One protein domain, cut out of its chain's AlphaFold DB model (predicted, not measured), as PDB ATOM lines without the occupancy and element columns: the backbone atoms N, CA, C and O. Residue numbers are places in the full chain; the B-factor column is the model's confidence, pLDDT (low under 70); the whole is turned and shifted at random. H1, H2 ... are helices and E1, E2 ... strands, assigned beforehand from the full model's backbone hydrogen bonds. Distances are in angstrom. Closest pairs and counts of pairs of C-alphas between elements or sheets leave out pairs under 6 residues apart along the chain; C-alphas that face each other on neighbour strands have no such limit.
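What this domain is: This is residues 2 to 61 of the 76 residues of the protein "AFOR_N domain-containing protein" of Candidatus Bathyarchaeota archaeon (UniProt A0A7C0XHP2). A hairpin of two strands, E1 and E2, makes one thin layer, and the helix H2, with residues 53 to 58 running back alongside it, makes a second layer over against it; the short helix H1 and its links join the two at one end. The layers are loosely joined, with a space left between the hairpin and H2, and at the end away from H1 residues 41 to 52 loop round from H2 into the returning stretch. The printed part has 60 residues with two named strands and two named helices, in the order E1, E2, H1, H2 along the chain; the sheet's order is E1 - E2, antiparallel. The class is mixed, helices and strands, with under half of the residues in named elements. The whole is only just compact, close to loose, with a radius of gyration of the C-alphas of 12.4 A, and its C-alphas span 31 by 24 by 18 A.

Where its parts are: Begin with the sheet and find C-alpha 3 at (234.759, 218.121, 182.227), where the strand E1 begins. E1 takes residues 3 to 8 and measures 16.4 A from its first to its last C-alpha. After residues 9 to 12, look at residues 13 to 18 for the strand E2, which measures 17.2 A from its first to its last C-alpha. The longest helix is H2, residues 29 to 40; find its first C-alpha at (236.880, 220.720, 168.846) and follow it to C-alpha 40 at (239.511, 205.240, 173.770), 16.5 A away. Between E2 and H2 the chain forms H1, residues 22 to 25, which is 5.6 A from its first to its last C-alpha. From residue 41 to residue 61 there is no named element, a stretch of 21 residues whose C-alphas lie 5 to 19 A from the mean of all C-alphas.

How they stand to each other: Look first at E1 and E2, antiparallel neighbours that form a hairpin, with 158 degrees between their N-to-C directions. C-alphas 3 and 18 face each other at 4.7 A, and at the other end C-alphas 8 and 13 face each other at 5.2 A. In the backbone, find N 4 and O 17 at 2.9 A and N 15 and O 6 at 3.0 A, both within hydrogen-bond range. Moving outward from the sheet, you find E1 apart from H1. Both E1 and E2 are apart from H2. H1 and H2 are close but not clearly touching, with 2 pairs of C-alphas within 8 A; their closest C-alphas, those of Ile 22 and Val 32, are 7.3 A apart. In H2, 7 of 8 pairs of O i and N i+4 are within hydrogen-bond range, while H1 is too short for such a pair and has 1 pair of O i and N i+3, which is within range.

The domain as a whole: The two C-alphas farthest apart in the domain are those of Asn 44 and Leu 61, at 33.8 A, while the first and last printed C-alphas, those of Ser 2 and Leu 61, are 14.7 A apart. The printed part has no cut, and it covers residues 2 to 61 of a full chain of 76 residues. The links from E1 to E2, from E2 to H1 and from H1 to H2 are tight, with 4, 3 and 3 residues between the elements. In the B-factor column you find a mean pLDDT of 88.9 for the printed part of this predicted model. Confidence is under 70 at residues 20 to 24, of which 22 to 24 belong to H1, and the mean pLDDT of H1 is 66.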
ATOM      1  N   SER A   2     236.721 221.835 181.929       75.25
ATOM      2  CA  SER A   2     237.628 220.677 181.974       75.25
ATOM      3  C   SER A   2     236.889 219.345 182.087       75.25
ATOM      4  O   SER A   2     237.512 218.346 182.397       75.25
ATOM      5  N   ARG A   3     235.564 219.311 181.920       86.06
ATOM      6  CA  ARG A   3     234.759 218.121 182.227       86.06
ATOM      7  C   ARG A   3     234.371 217.370 180.964       86.06
ATOM      8  O   ARG A   3     233.960 217.999 179.989       86.06
ATOM      9  N   ILE A   4     234.459 216.047 181.011       89.44
ATOM     10  CA  ILE A   4     234.021 215.141 179.947       89.44
ATOM     11  C   ILE A   4     232.876 214.290 180.487       89.44
ATOM     12  O   ILE A   4     232.973 213.748 181.583       89.44
ATOM     13  N   LEU A   5     231.793 214.183 179.718       94.56
ATOM     14  CA  LEU A   5     230.708 213.245 179.989       94.56
ATOM     15  C   LEU A   5     230.996 211.942 179.243       94.56
ATOM     16  O   LEU A   5     231.043 211.934 178.014       94.56
ATOM     17  N   ILE A   6     231.160 210.857 179.990       95.44
ATOM     18  CA  ILE A   6     231.342 209.516 179.440       95.44
ATOM     19  C   ILE A   6     230.020 208.770 179.575       95.44
ATOM     20  O   ILE A   6     229.418 208.752 180.647       95.44
ATOM     21  N   ILE A   7     229.562 208.176 178.473       97.75
ATOM     22  CA  ILE A   7     228.297 207.440 178.395       97.75
ATOM     23  C   ILE A   7     228.584 206.035 177.877       97.75
ATOM     24  O   ILE A   7     229.101 205.867 176.774       97.75
ATOM     25  N   ASP A   8     228.189 205.027 178.650       97.44
ATOM     26  CA  ASP A   8     228.155 203.635 178.218       97.44
ATOM     27  C   ASP A   8     226.720 203.272 177.813       97.44
ATOM     28  O   ASP A   8     225.836 203.076 178.656       97.44
ATOM     29  N   LEU A   9     226.488 203.172 176.502       97.62
ATOM     30  CA  LEU A   9     225.180 202.824 175.936       97.62
ATOM     31  C   LEU A   9     224.792 201.357 176.176       97.62
ATOM     32  O   LEU A   9     223.603 201.044 176.211       97.62
ATOM     33  N   THR A  10     225.769 200.465 176.374       96.31
ATOM     34  CA  THR A  10     225.520 199.042 176.655       96.31
ATOM     35  C   THR A  10     225.008 198.872 178.080       96.31
ATOM     36  O   THR A  10     224.031 198.166 178.321       96.31
ATOM     37  N   ARG A  11     225.654 199.552 179.034       97.69
ATOM     38  CA  ARG A  11     225.311 199.493 180.462       97.69
ATOM     39  C   ARG A  11     224.246 200.495 180.890       97.69
ATOM     40  O   ARG A  11     223.770 200.402 182.016       97.69
ATOM     41  N   LYS A  12     223.871 201.433 180.015       97.62
ATOM     42  CA  LYS A  12     222.974 202.557 180.329       97.62
ATOM     43  C   LYS A  12     223.473 203.365 181.534       97.62
ATOM     44  O   LYS A  12     222.697 203.727 182.414       97.62
ATOM     45  N   ALA A  13     224.776 203.623 181.570       98.06
ATOM     46  CA  ALA A  13     225.445 204.324 182.660       98.06
ATOM     47  C   ALA A  13     226.202 205.545 182.133       98.06
ATOM     48  O   ALA A  13     226.583 205.592 180.961       98.06
ATOM     49  N   TYR A  14     226.430 206.528 183.002       98.06
ATOM     50  CA  TYR A  14     227.264 207.680 182.692       98.06
ATOM     51  C   TYR A  14     228.047 208.135 183.918       98.06
ATOM     52  O   TYR A  14     227.622 207.922 185.057       98.06
ATOM     53  N   HIS A  15     229.164 208.810 183.677       96.44
ATOM     54  CA  HIS A  15     229.905 209.534 184.702       96.44
ATOM     55  C   HIS A  15     230.617 210.741 184.092       96.44
ATOM     56  O   HIS A  15     230.719 210.880 182.872       96.44
ATOM     57  N   ILE A  16     231.058 211.651 184.956       95.12
ATOM     58  CA  ILE A  16     231.773 212.861 184.556       95.12
ATOM     59  C   ILE A  16     233.208 212.750 185.055       95.12
ATOM     60  O   ILE A  16     233.427 212.487 186.234       95.12
ATOM     61  N   GLU A  17     234.167 212.986 184.166       90.75
ATOM     62  CA  GLU A  17     235.591 213.038 184.502       90.75
ATOM     63  C   GLU A  17     236.123 214.466 184.389       90.75
ATOM     64  O   GLU A  17     235.761 215.208 183.469       90.75
ATOM     65  N   GLU A  18     236.997 214.851 185.321       86.25
ATOM     66  CA  GLU A  18     237.771 216.089 185.234       86.25
ATOM     67  C   GLU A  18     239.084 215.848 184.487       86.25
ATOM     68  O   GLU A  18     239.835 214.921 184.770       86.25
ATOM     69  N   TYR A  19     239.352 216.704 183.510       77.12
ATOM     70  CA  TYR A  19     240.383 216.524 182.501       77.12
ATOM     71  C   TYR A  19     241.164 217.832 182.302       77.12
ATOM     72  O   TYR A  19     241.185 218.443 181.231       77.12
ATOM     73  N   GLU A  20     241.796 218.305 183.377       67.31
ATOM     74  CA  GLU A  20     242.392 219.648 183.468       67.31
ATOM     75  C   GLU A  20     243.534 219.914 182.470       67.31
ATOM     76  O   GLU A  20     243.684 221.035 181.983       67.31
ATOM     77  N   ILE A  21     244.319 218.895 182.109       61.12
ATOM     78  CA  ILE A  21     245.575 219.082 181.358       61.12
ATOM     79  C   ILE A  21     245.382 219.086 179.829       61.12
ATOM     80  O   ILE A  21     246.173 219.700 179.107       61.12
ATOM     81  N   ILE A  22     244.346 218.431 179.290       63.00
ATOM     82  CA  ILE A  22     244.189 218.310 177.825       63.00
ATOM     83  C   ILE A  22     243.780 219.636 177.183       63.00
ATOM     84  O   ILE A  22     244.298 219.976 176.115       63.00
ATOM     85  N   PHE A  23     242.901 220.401 177.832       62.28
ATOM     86  CA  PHE A  23     242.408 221.671 177.294       62.28
ATOM     87  C   PHE A  23     243.478 222.772 177.270       62.28
ATOM     88  O   PHE A  23     243.361 223.708 176.487       62.28
ATOM     89  N   GLN A  24     244.557 222.649 178.050       64.81
ATOM     90  CA  GLN A  24     245.673 223.602 177.998       64.81
ATOM     91  C   GLN A  24     246.561 223.404 176.763       64.81
ATOM     92  O   GLN A  24     247.178 224.349 176.281       64.81
ATOM     93  N   LYS A  25     246.623 222.179 176.223       73.44
ATOM     94  CA  LYS A  25     247.467 221.847 175.063       73.44
ATOM     95  C   LYS A  25     246.726 221.925 173.726       73.44
ATOM     96  O   LYS A  25     247.366 221.791 172.687       73.44
ATOM     97  N   ARG A  26     245.392 222.063 173.722       75.81
ATOM     98  CA  ARG A  26     244.560 222.014 172.505       75.81
ATOM     99  C   ARG A  26     243.342 222.937 172.599       75.81
ATOM    100  O   ARG A  26     242.643 222.930 173.602       75.81
ATOM    101  N   LEU A  27     243.026 223.638 171.507       77.69
ATOM    102  CA  LEU A  27     241.956 224.653 171.396       77.69
ATOM    103  C   LEU A  27     240.506 224.098 171.391       77.69
ATOM    104  O   LEU A  27     239.584 224.773 170.938       77.69
ATOM    105  N   GLY A  28     240.266 222.865 171.844       82.38
ATOM    106  CA  GLY A  28     238.948 222.220 171.728       82.38
ATOM    107  C   GLY A  28     238.674 221.586 170.356       82.38
ATOM    108  O   GLY A  28     239.591 221.337 169.567       82.38
ATOM    109  N   GLY A  29     237.400 221.286 170.095       87.00
ATOM    110  CA  GLY A  29     236.880 220.720 168.846       87.00
ATOM    111  C   GLY A  29     237.645 219.474 168.402       87.00
ATOM    112  O   GLY A  29     238.031 218.641 169.226       87.00
ATOM    113  N   THR A  30     237.955 219.397 167.105       89.94
ATOM    114  CA  THR A  30     238.727 218.297 166.500       89.94
ATOM    115  C   THR A  30     240.064 218.043 167.198       89.94
ATOM    116  O   THR A  30     240.482 216.893 167.307       89.94
ATOM    117  N   GLY A  31     240.720 219.086 167.721       88.88
ATOM    118  CA  GLY A  31     241.974 218.932 168.459       88.88
ATOM    119  C   GLY A  31     241.801 218.056 169.700       88.88
ATOM    120  O   GLY A  31     242.577 217.129 169.926       88.88
ATOM    121  N   VAL A  32     240.761 218.301 170.495       88.75
ATOM    122  CA  VAL A  32     240.435 217.433 171.639       88.75
ATOM    123  C   VAL A  32     239.898 216.084 171.154       88.75
ATOM    124  O   VAL A  32     240.310 215.048 171.676       88.75
ATOM    125  N   GLY A  33     239.071 216.080 170.105       91.44
ATOM    126  CA  GLY A  33     238.465 214.873 169.543       91.44
ATOM    127  C   GLY A  33     239.485 213.810 169.139       91.44
ATOM    128  O   GLY A  33     239.347 212.657 169.537       91.44
ATOM    129  N   ILE A  34     240.558 214.185 168.431       92.19
ATOM    130  CA  ILE A  34     241.581 213.220 167.992       92.19
ATOM    131  C   ILE A  34     242.373 212.624 169.162       92.19
ATOM    132  O   ILE A  34     242.759 211.459 169.122       92.19
ATOM    133  N   LYS A  35     242.593 213.398 170.233       90.31
ATOM    134  CA  LYS A  35     243.283 212.907 171.431       90.31
ATOM    135  C   LYS A  35     242.427 211.899 172.192       90.31
ATOM    136  O   LYS A  35     242.975 210.900 172.652       90.31
ATOM    137  N   LEU A  36     241.127 212.170 172.317       91.31
ATOM    138  CA  LEU A  36     240.176 211.244 172.927       91.31
ATOM    139  C   LEU A  36     240.040 209.980 172.076       91.31
ATOM    140  O   LEU A  36     240.086 208.879 172.611       91.31
ATOM    141  N   LEU A  37     239.974 210.115 170.749       94.31
ATOM    142  CA  LEU A  37     239.906 208.960 169.858       94.31
ATOM    143  C   LEU A  37     241.127 208.056 170.042       94.31
ATOM    144  O   LEU A  37     240.963 206.861 170.243       94.31
ATOM    145  N   ALA A  38     242.333 208.628 170.061       93.31
ATOM    146  CA  ALA A  38     243.569 207.876 170.275       93.31
ATOM    147  C   ALA A  38     243.648 207.172 171.645       93.31
ATOM    148  O   ALA A  38     244.435 206.246 171.806       93.31
ATOM    149  N   GLU A  39     242.883 207.626 172.636       92.00
ATOM    150  CA  GLU A  39     242.877 207.065 173.990       92.00
ATOM    151  C   GLU A  39     241.835 205.957 174.160       92.00
ATOM    152  O   GLU A  39     242.120 204.931 174.776       92.00
ATOM    153  N   TYR A  40     240.645 206.146 173.587       93.31
ATOM    154  CA  TYR A  40     239.511 205.240 173.770       93.31
ATOM    155  C   TYR A  40     239.351 204.207 172.647       93.31
ATOM    156  O   TYR A  40     238.761 203.149 172.875       93.31
ATOM    157  N   LEU A  41     239.868 204.469 171.441       96.69
ATOM    158  CA  LEU A  41     239.812 203.520 170.330       96.69
ATOM    159  C   LEU A  41     240.940 202.493 170.444       96.69
ATOM    160  O   LEU A  41     242.119 202.815 170.307       96.69
ATOM    161  N   LYS A  42     240.574 201.222 170.615       96.19
ATOM    162  CA  LYS A  42     241.545 200.125 170.557       96.19
ATOM    163  C   LYS A  42     241.962 199.852 169.103       96.19
ATOM    164  O   LYS A  42     241.107 199.928 168.210       96.19
ATOM    165  N   PRO A  43     243.226 199.473 168.844       95.12
ATOM    166  CA  PRO A  43     243.661 199.060 167.514       95.12
ATOM    167  C   PRO A  43     242.767 197.959 166.936       95.12
ATOM    168  O   PRO A  43     242.348 197.054 167.656       95.12
ATOM    169  N   ASN A  44     242.501 198.026 165.629       96.06
ATOM    170  CA  ASN A  44     241.698 197.045 164.884       96.06
ATOM    171  C   ASN A  44     240.235 196.895 165.351       96.06
ATOM    172  O   ASN A  44     239.584 195.907 165.013       96.06
ATOM    173  N   THR A  45     239.694 197.861 166.098       97.31
ATOM    174  CA  THR A  45     238.267 197.879 166.458       97.31
ATOM    175  C   THR A  45     237.407 198.031 165.197       97.31
ATOM    176  O   THR A  45     237.592 199.006 164.463       97.31
ATOM    177  N   PRO A  46     236.449 197.121 164.925       97.75
ATOM    178  CA  PRO A  46     235.569 197.260 163.771       97.75
ATOM    179  C   PRO A  46     234.730 198.547 163.864       97.75
ATOM    180  O   PRO A  46     234.192 198.827 164.942       97.75
ATOM    181  N   PRO A  47     234.534 199.293 162.758       96.38
ATOM    182  CA  PRO A  47     233.877 200.605 162.790       96.38
ATOM    183  C   PRO A  47     232.452 200.608 163.358       96.38
ATOM    184  O   PRO A  47     232.017 201.609 163.913       96.38
ATOM    185  N   LEU A  48     231.722 199.499 163.229       97.06
ATOM    186  CA  LEU A  48     230.341 199.372 163.714       97.06
ATOM    187  C   LEU A  48     230.230 198.541 164.999       97.06
ATOM    188  O   LEU A  48     229.132 198.168 165.405       97.06
ATOM    189  N   SER A  49     231.358 198.209 165.630       97.12
ATOM    190  CA  SER A  49     231.341 197.471 166.892       97.12
ATOM    191  C   SER A  49     231.012 198.387 168.078       97.12
ATOM    192  O   SER A  49     231.366 199.568 168.050       97.12
ATOM    193  N   PRO A  50     230.437 197.851 169.172       96.38
ATOM    194  CA  PRO A  50     230.198 198.615 170.402       96.38
ATOM    195  C   PRO A  50     231.461 199.216 171.038       96.38
ATOM    196  O   PRO A  50     231.360 200.105 171.874       96.38
ATOM    197  N   GLY A  51     232.648 198.722 170.670       95.56
ATOM    198  CA  GLY A  51     233.927 199.242 171.150       95.56
ATOM    199  C   GLY A  51     234.418 200.486 170.409       95.56
ATOM    200  O   GLY A  51     235.437 201.041 170.812       95.56
ATOM    201  N   ASN A  52     233.748 200.912 169.330       97.44
ATOM    202  CA  ASN A  52     234.117 202.119 168.598       97.44
ATOM    203  C   ASN A  52     233.497 203.359 169.274       97.44
ATOM    204  O   ASN A  52     232.271 203.503 169.254       97.44
ATOM    205  N   PRO A  53     234.294 204.256 169.883       96.88
ATOM    206  CA  PRO A  53     233.754 205.414 170.580       96.88
ATOM    207  C   PRO A  53     233.186 206.448 169.601       96.88
ATOM    208  O   PRO A  53     233.799 206.780 168.586       96.88
ATOM    209  N   VAL A  54     232.043 207.035 169.957       96.69
ATOM    210  CA  VAL A  54     231.506 208.233 169.298       96.69
ATOM    211  C   VAL A  54     231.862 209.442 170.151       96.69
ATOM    212  O   VAL A  54     231.472 209.524 171.314       96.69
ATOM    213  N   ILE A  55     232.619 210.379 169.582       94.94
ATOM    214  CA  ILE A  55     233.173 211.514 170.322       94.94
ATOM    215  C   ILE A  55     232.548 212.812 169.824       94.94
ATOM    216  O   ILE A  55     232.757 213.226 168.683       94.94
ATOM    217  N   PHE A  56     231.832 213.486 170.720       93.19
ATOM    218  CA  PHE A  56     231.331 214.838 170.510       93.19
ATOM    219  C   PHE A  56     232.241 215.829 171.225       93.19
ATOM    220  O   PHE A  56     232.540 215.680 172.408       93.19
ATOM    221  N   THR A  57     232.689 216.853 170.505       88.75
ATOM    222  CA  THR A  57     233.527 217.917 171.066       88.75
ATOM    223  C   THR A  57     233.031 219.273 170.602       88.75
ATOM    224  O   THR A  57     232.500 219.412 169.503       88.75
ATOM    225  N   ILE A  58     233.224 220.276 171.454       85.44
ATOM    226  CA  ILE A  58     232.944 221.677 171.144       85.44
ATOM    227  C   ILE A  58     234.259 222.431 170.956       85.44
ATOM    228  O   ILE A  58     235.255 222.124 171.618       85.44
ATOM    229  N   GLY A  59     234.277 223.398 170.042       80.38
ATOM    230  CA  GLY A  59     235.414 224.300 169.865       80.38
ATOM    231  C   GLY A  59     235.479 225.335 170.987       80.38
ATOM    232  O   GLY A  59     234.465 225.644 171.606       80.38
ATOM    233  N   LEU A  60     236.661 225.914 171.217       74.50
ATOM    234  CA  LEU A  60     236.870 226.961 172.230       74.50
ATOM    235  C   LEU A  60     235.881 228.137 172.126       74.50
ATOM    236  O   LEU A  60     235.536 228.730 173.141       74.50
ATOM    237  N   LEU A  61     235.425 228.469 170.916       74.38
ATOM    238  CA  LEU A  61     234.530 229.604 170.656       74.38
ATOM    239  C   LEU A  61     233.049 229.209 170.538       74.38
ATOM    240  O   LEU A  61     232.194 230.068 170.306       74.38
TER     241      LEU A  61